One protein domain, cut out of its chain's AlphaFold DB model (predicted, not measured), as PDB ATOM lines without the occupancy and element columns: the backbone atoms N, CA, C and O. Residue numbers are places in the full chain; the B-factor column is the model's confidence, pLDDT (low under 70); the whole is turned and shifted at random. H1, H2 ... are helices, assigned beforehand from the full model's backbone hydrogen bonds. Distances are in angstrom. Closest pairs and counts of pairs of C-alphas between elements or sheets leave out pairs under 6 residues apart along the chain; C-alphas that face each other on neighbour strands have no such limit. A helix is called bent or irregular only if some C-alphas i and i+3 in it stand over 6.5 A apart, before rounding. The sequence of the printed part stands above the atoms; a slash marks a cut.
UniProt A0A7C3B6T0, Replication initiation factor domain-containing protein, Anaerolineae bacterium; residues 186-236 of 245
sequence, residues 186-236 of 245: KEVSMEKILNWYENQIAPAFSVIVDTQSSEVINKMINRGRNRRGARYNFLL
ATOM      1  N   LYS A 186     105.083 226.537 234.905       49.16
ATOM      2  CA  LYS A 186     106.009 225.445 235.241       49.16
ATOM      3  C   LYS A 186     107.254 225.386 234.341       49.16
ATOM      4  O   LYS A 186     108.205 224.696 234.681       49.16
ATOM      5  N   GLU A 187     107.287 226.109 233.218       51.88
ATOM      6  CA  GLU A 187     108.465 226.196 232.336       51.88
ATOM      7  C   GLU A 187     109.495 227.250 232.763       51.88
ATOM      8  O   GLU A 187     110.533 227.414 232.100       51.88
ATOM      9  N   VAL A 188     109.239 227.971 233.860       56.94
ATOM     10  CA  VAL A 188     110.320 228.620 234.599       56.94
ATOM     11  C   VAL A 188     111.136 227.491 235.225       56.94
ATOM     12  O   VAL A 188     110.920 227.140 236.376       56.94
ATOM     13  N   SER A 189     112.022 226.863 234.453       68.69
ATOM     14  CA  SER A 189     112.948 225.874 234.994       68.69
ATOM     15  C   SER A 189     113.995 226.593 235.837       68.69
ATOM     16  O   SER A 189     114.428 227.701 235.500       68.69
ATOM     17  N   MET A 190     114.416 225.964 236.937       72.94
ATOM     18  CA  MET A 190     115.511 226.483 237.758       72.94
ATOM     19  C   MET A 190     116.756 226.734 236.899       72.94
ATOM     20  O   MET A 190     117.408 227.757 237.042       72.94
ATOM     21  N   GLU A 191     117.003 225.859 235.926       70.25
ATOM     22  CA  GLU A 191     118.086 225.974 234.952       70.25
ATOM     23  C   GLU A 191     118.039 227.277 234.137       70.25
ATOM     24  O   GLU A 191     119.055 227.946 233.993       70.25
ATOM     25  N   LYS A 192     116.864 227.717 233.663       71.44
ATOM     26  CA  LYS A 192     116.745 229.009 232.965       71.44
ATOM     27  C   LYS A 192     117.006 230.195 233.886       71.44
ATOM     28  O   LYS A 192     117.586 231.181 233.440       71.44
ATOM     29  N   ILE A 193     116.556 230.119 235.142       82.25
ATOM     30  CA  ILE A 193     116.840 231.162 236.138       82.25
ATOM     31  C   ILE A 193     118.340 231.211 236.419       82.25
ATOM     32  O   ILE A 193     118.894 232.305 236.442       82.25
ATOM     33  N   LEU A 194     118.980 230.056 236.606       82.00
ATOM     34  CA  LEU A 194     120.415 229.949 236.857       82.00
ATOM     35  C   LEU A 194     121.216 230.473 235.672       82.00
ATOM     36  O   LEU A 194     122.034 231.360 235.858       82.00
ATOM     37  N   ASN A 195     120.899 230.047 234.450       77.50
ATOM     38  CA  ASN A 195     121.582 230.536 233.257       77.50
ATOM     39  C   ASN A 195     121.390 232.055 233.069       77.50
ATOM     40  O   ASN A 195     122.318 232.768 232.699       77.50
ATOM     41  N   TRP A 196     120.198 232.597 233.345       87.88
ATOM     42  CA  TRP A 196     119.998 234.050 233.355       87.88
ATOM     43  C   TRP A 196     120.816 234.736 234.458       87.88
ATOM     44  O   TRP A 196     121.438 235.764 234.202       87.88
ATOM     45  N   TYR A 197     120.844 234.167 235.664       90.44
ATOM     46  CA  TYR A 197     121.616 234.684 236.787       90.44
ATOM     47  C   TYR A 197     123.115 234.696 236.473       90.44
ATOM     48  O   TYR A 197     123.739 235.742 236.608       90.44
ATOM     49  N   GLU A 198     123.675 233.592 235.985       88.00
ATOM     50  CA  GLU A 198     125.083 233.469 235.593       88.00
ATOM     51  C   GLU A 198     125.469 234.512 234.545       88.00
ATOM     52  O   GLU A 198     126.459 235.222 234.708       88.00
ATOM     53  N   ASN A 199     124.648 234.672 233.506       85.62
ATOM     54  CA  ASN A 199     124.980 235.559 232.394       85.62
ATOM     55  C   ASN A 199     124.706 237.045 232.665       85.62
ATOM     56  O   ASN A 199     125.277 237.889 231.980       85.62
ATOM     57  N   GLN A 200     123.792 237.388 233.576       86.44
ATOM     58  CA  GLN A 200     123.325 238.775 233.744       86.44
ATOM     59  C   GLN A 200     123.605 239.357 235.129       86.44
ATOM     60  O   GLN A 200     123.734 240.570 235.264       86.44
ATOM     61  N   ILE A 201     123.664 238.520 236.165       93.25
ATOM     62  CA  ILE A 201     123.702 238.964 237.564       93.25
ATOM     63  C   ILE A 201     124.998 238.557 238.256       93.25
ATOM     64  O   ILE A 201     125.516 239.351 239.039       93.25
ATOM     65  N   ALA A 202     125.532 237.365 237.985       92.50
ATOM     66  CA  ALA A 202     126.638 236.790 238.744       92.50
ATOM     67  C   ALA A 202     127.878 237.701 238.828       92.50
ATOM     68  O   ALA A 202     128.381 237.860 239.941       92.50
ATOM     69  N   PRO A 203     128.327 238.392 237.755       94.12
ATOM     70  CA  PRO A 203     129.475 239.295 237.857       94.12
ATOM     71  C   PRO A 203     129.238 240.455 238.833       94.12
ATOM     72  O   PRO A 203     130.053 240.712 239.716       94.12
ATOM     73  N   ALA A 204     128.087 241.125 238.727       93.69
ATOM     74  CA  ALA A 204     127.737 242.227 239.619       93.69
ATOM     75  C   ALA A 204     127.499 241.739 241.055       93.69
ATOM     76  O   ALA A 204     127.880 242.404 242.015       93.69
ATOM     77  N   PHE A 205     126.889 240.563 241.211       94.00
ATOM     78  CA  PHE A 205     126.645 239.972 242.520       94.00
ATOM     79  C   PHE A 205     127.941 239.557 243.221       94.00
ATOM     80  O   PHE A 205     128.041 239.773 244.423       94.00
ATOM     81  N   SER A 206     128.946 239.052 242.495       96.69
ATOM     82  CA  SER A 206     130.275 238.757 243.054       96.69
ATOM     83  C   SER A 206     130.894 239.998 243.693       96.69
ATOM     84  O   SER A 206     131.275 239.965 244.857       96.69
ATOM     85  N   VAL A 207     130.890 241.132 242.983       97.12
ATOM     86  CA  VAL A 207     131.417 242.401 243.515       97.12
ATOM     87  C   VAL A 207     130.647 242.852 244.758       97.12
ATOM     88  O   VAL A 207     131.237 243.360 245.708       97.12
ATOM     89  N   ILE A 208     129.324 242.665 244.785       94.88
ATOM     90  CA  ILE A 208     128.506 242.983 245.965       94.88
ATOM     91  C   ILE A 208     128.904 242.104 247.154       94.88
ATOM     92  O   ILE A 208     129.024 242.619 248.262       94.88
ATOM     93  N   VAL A 209     129.118 240.806 246.935       95.62
ATOM     94  CA  VAL A 209     129.539 239.872 247.988       95.62
ATOM     95  C   VAL A 209     130.906 240.256 248.558       95.62
ATOM     96  O   VAL A 209     131.069 240.238 249.773       95.62
ATOM     97  N   ASP A 210     131.842 240.677 247.707       97.44
ATOM     98  CA  ASP A 210     133.202 241.029 248.131       97.44
ATOM     99  C   ASP A 210     133.292 242.402 248.820       97.44
ATOM    100  O   ASP A 210     134.225 242.661 249.579       97.44
ATOM    101  N   THR A 211     132.339 243.305 248.559       97.25
ATOM    102  CA  THR A 211     132.403 244.704 249.031       97.25
ATOM    103  C   THR A 211     131.407 245.057 250.129       97.25
ATOM    104  O   THR A 211     131.577 246.084 250.786       97.25
ATOM    105  N   GLN A 212     130.350 244.268 250.324       97.88
ATOM    106  CA  GLN A 212     129.263 244.594 251.250       97.88
ATOM    107  C   GLN A 212     129.225 243.647 252.448       97.88
ATOM    108  O   GLN A 212     129.630 242.490 252.376       97.88
ATOM    109  N   SER A 213     128.674 244.125 253.568       97.12
ATOM    110  CA  SER A 213     128.462 243.281 254.744       97.12
ATOM    111  C   SER A 213     127.357 242.242 254.508       97.12
ATOM    112  O   SER A 213     126.426 242.435 253.717       97.12
ATOM    113  N   SER A 214     127.410 241.146 255.269       95.12
ATOM    114  CA  SER A 214     126.393 240.087 255.246       95.12
ATOM    115  C   SER A 214     124.978 240.607 255.545       95.12
ATOM    116  O   SER A 214     124.000 240.096 254.998       95.12
ATOM    117  N   GLU A 215     124.843 241.662 256.351       96.75
ATOM    118  CA  GLU A 215     123.562 242.316 256.649       96.75
ATOM    119  C   GLU A 215     122.929 242.957 255.408       96.75
ATOM    120  O   GLU A 215     121.726 242.800 255.172       96.75
ATOM    121  N   VAL A 216     123.730 243.633 254.578       93.88
ATOM    122  CA  VAL A 216     123.258 244.251 253.330       93.88
ATOM    123  C   VAL A 216     122.800 243.174 252.348       93.88
ATOM    124  O   VAL A 216     121.703 243.276 251.787       93.88
ATOM    125  N   ILE A 217     123.581 242.100 252.205       95.38
ATOM    126  CA  ILE A 217     123.249 240.959 251.340       95.38
ATOM    127  C   ILE A 217     121.938 240.302 251.801       95.38
ATOM    128  O   ILE A 217     121.018 240.105 251.002       95.38
ATOM    129  N   ASN A 218     121.788 240.045 253.103       95.94
ATOM    130  CA  ASN A 218     120.563 239.481 253.674       95.94
ATOM    131  C   ASN A 218     119.345 240.384 253.444       95.94
ATOM    132  O   ASN A 218     118.259 239.900 253.109       95.94
ATOM    133  N   LYS A 219     119.514 241.706 253.549       95.31
ATOM    134  CA  LYS A 219     118.455 242.674 253.238       95.31
ATOM    135  C   LYS A 219     118.040 242.606 251.766       95.31
ATOM    136  O   LYS A 219     116.841 242.657 251.477       95.31
ATOM    137  N   MET A 220     118.989 242.446 250.839       94.00
ATOM    138  CA  MET A 220     118.696 242.259 249.412       94.00
ATOM    139  C   MET A 220     117.924 240.961 249.153       94.00
ATOM    140  O   MET A 220     116.901 240.994 248.465       94.00
ATOM    141  N   ILE A 221     118.349 239.847 249.757       94.31
ATOM    142  CA  ILE A 221     117.661 238.550 249.658       94.31
ATOM    143  C   ILE A 221     116.226 238.663 250.181       94.31
ATOM    144  O   ILE A 221     115.286 238.253 249.500       94.31
ATOM    145  N   ASN A 222     116.030 239.265 251.356       94.81
ATOM    146  CA  ASN A 222     114.703 239.437 251.949       94.81
ATOM    147  C   ASN A 222     113.805 240.339 251.097       94.81
ATOM    148  O   ASN A 222     112.637 240.022 250.874       94.81
ATOM    149  N   ARG A 223     114.351 241.418 250.523       92.19
ATOM    150  CA  ARG A 223     113.617 242.255 249.565       92.19
ATOM    151  C   ARG A 223     113.226 241.467 248.312       92.19
ATOM    152  O   ARG A 223     112.109 241.631 247.824       92.19
ATOM    153  N   GLY A 224     114.116 240.608 247.816       89.75
ATOM    154  CA  GLY A 224     113.842 239.687 246.714       89.75
ATOM    155  C   GLY A 224     112.712 238.712 247.043       89.75
ATOM    156  O   GLY A 224     111.771 238.592 246.264       89.75
ATOM    157  N   ARG A 225     112.746 238.086 248.229       91.06
ATOM    158  CA  ARG A 225     111.691 237.187 248.733       91.06
ATOM    159  C   ARG A 225     110.336 237.889 248.821       91.06
ATOM    160  O   ARG A 225     109.355 237.344 248.332       91.06
ATOM    161  N   ASN A 226     110.299 239.113 249.344       89.69
ATOM    162  CA  ASN A 226     109.061 239.890 249.484       89.69
ATOM    163  C   ASN A 226     108.474 240.341 248.138       89.69
ATOM    164  O   ASN A 226     107.270 240.527 248.017       89.69
ATOM    165  N   ARG A 227     109.319 240.533 247.118       87.38
ATOM    166  CA  ARG A 227     108.898 240.917 245.757       87.38
ATOM    167  C   ARG A 227     108.636 239.722 244.843       87.38
ATOM    168  O   ARG A 227     108.228 239.902 243.695       87.38
ATOM    169  N   ARG A 228     108.909 238.506 245.311       85.25
ATOM    170  CA  ARG A 228     108.769 237.293 244.518       85.25
ATOM    171  C   ARG A 228     107.285 237.012 244.276       85.25
ATOM    172  O   ARG A 228     106.562 236.636 245.189       85.25
ATOM    173  N   GLY A 229     106.837 237.176 243.031       79.56
ATOM    174  CA  GLY A 229     105.455 236.882 242.644       79.56
ATOM    175  C   GLY A 229     105.112 235.386 242.691       79.56
ATOM    176  O   GLY A 229     106.000 234.529 242.664       79.56
ATOM    177  N   ALA A 230     103.811 235.076 242.671       79.62
ATOM    178  CA  ALA A 230     103.264 233.716 242.783       79.62
ATOM    179  C   ALA A 230     103.838 232.706 241.767       79.62
ATOM    180  O   ALA A 230     103.898 231.511 242.051       79.62
ATOM    181  N   ARG A 231     104.341 233.180 240.618       70.50
ATOM    182  CA  ARG A 231     104.971 232.350 239.577       70.50
ATOM    183  C   ARG A 231     106.133 231.479 240.073       70.50
ATOM    184  O   ARG A 231     106.382 230.432 239.497       70.50
ATOM    185  N   TYR A 232     106.844 231.896 241.123       77.69
ATOM    186  CA  TYR A 232     108.002 231.161 241.646       77.69
ATOM    187  C   TYR A 232     107.646 230.142 242.730       77.69
ATOM    188  O   TYR A 232     108.507 229.366 243.131       77.69
ATOM    189  N   ASN A 233     106.404 230.131 243.216       79.94
ATOM    190  CA  ASN A 233     105.999 229.207 244.273       79.94
ATOM    191  C   ASN A 233     106.076 227.748 243.800       79.94
ATOM    192  O   ASN A 233     106.441 226.877 244.578       79.94
ATOM    193  N   PHE A 234     105.846 227.496 242.508       71.94
ATOM    194  CA  PHE A 234     105.970 226.166 241.905       71.94
ATOM    195  C   PHE A 234     107.396 225.603 241.923       71.94
ATOM    196  O   PHE A 234     107.562 224.394 242.010       71.94
ATOM    197  N   LEU A 235     108.421 226.461 241.875       72.12
ATOM    198  CA  LEU A 235     109.827 226.044 241.963       72.12
ATOM    199  C   LEU A 235     110.266 225.688 243.384       72.12
ATOM    200  O   LEU A 235     111.345 225.137 243.579       72.12
ATOM    201  N   LEU A 236     109.459 226.071 244.368       77.94
ATOM    202  CA  LEU A 236     109.762 225.931 245.785       77.94
ATOM    203  C   LEU A 236     108.873 224.885 246.454       77.94
ATOM    204  O   LEU A 236     109.161 224.517 247.588       77.94
TER     205      LEU A 236
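Overview. This is residues 186 to 236 of the 245 residues of the protein "Replication initiation factor domain-containing protein" of Anaerolineae bacterium (UniProt A0A7C3B6T0). The four helices make an open, nearly closed loop with an empty middle: H1 and H2 follow one another along one long side, the chain folds back after H2, H3 makes the other long side, and the short H4 brings the loop back to the first residues of H1. There are few contacts between the helices, and none of them clearly touches another. The printed part has 51 residues with four named helices, H1, H2, H3 and H4 in that order, and no named strand; its class is all helix. It is loose, with a radius of gyration of the C-alphas of 12.6 A, and only just flat, spanning 35 by 24 by 13 A.

Arrangement. Start at H1, residues 190 to 200, and go on to H2, residues 202 to 211; these two meet only through their link. Past Thr 211 look for H3, residues 214 to 227, which is close to H2 but not clearly touching it. The closest C-alphas of H2 and H3 are those of Val 209 and Ile 217, 7.2 A apart. H2 and H3 run opposite ways at a steep tilt of 41 degrees. H1 and H3 are apart. Last comes H4, residues 230 to 235, apart from H2 and from H3. Look back from H4 to H1: they are close but not clearly touching, with the C-alphas of Met 190 and Leu 235 the closest, 7.1 A apart. H1 and H4 run opposite ways at a steep tilt of 69.9 degrees, only just short of about perpendicular. In H1, H2 and H3 every O i to N i+4 pair is within hydrogen-bond range; in H4 0 of 2 are, beside 2 of 3 O i to N i+3 pairs.

Along the chain. Find C-alpha 190 at (115.511, 226.483, 237.758); from there H1 runs 15.1 A to C-alpha 200. H2 begins at C-alpha 202 and covers 14.2 A to C-alpha 211 at (132.403, 244.704, 249.031). H3, the longest helix with 14 residues, runs 19.9 A from C-alpha 214 to C-alpha 227. H4 goes from C-alpha 230 to C-alpha 235 at (109.827, 226.044, 241.963); it is irregular, but only just: C-alphas 231 and 234 are 6.7 A apart.

Size, cuts and confidence. The two C-alphas farthest apart are those of Lys 186 and Thr 211, at 35.5 A, while those of Lys 186 and Leu 236, the first and last printed, are 11.2 A apart. The printed part has no cut, and its three links between helices are tight. Residues 210 to 215 stand free, and so do residues 218 to 230, of which 218 to 227 belong to H3. The mean pLDDT of the printed part is 85.6; look for low confidence, under 70, at residues 186 to 189.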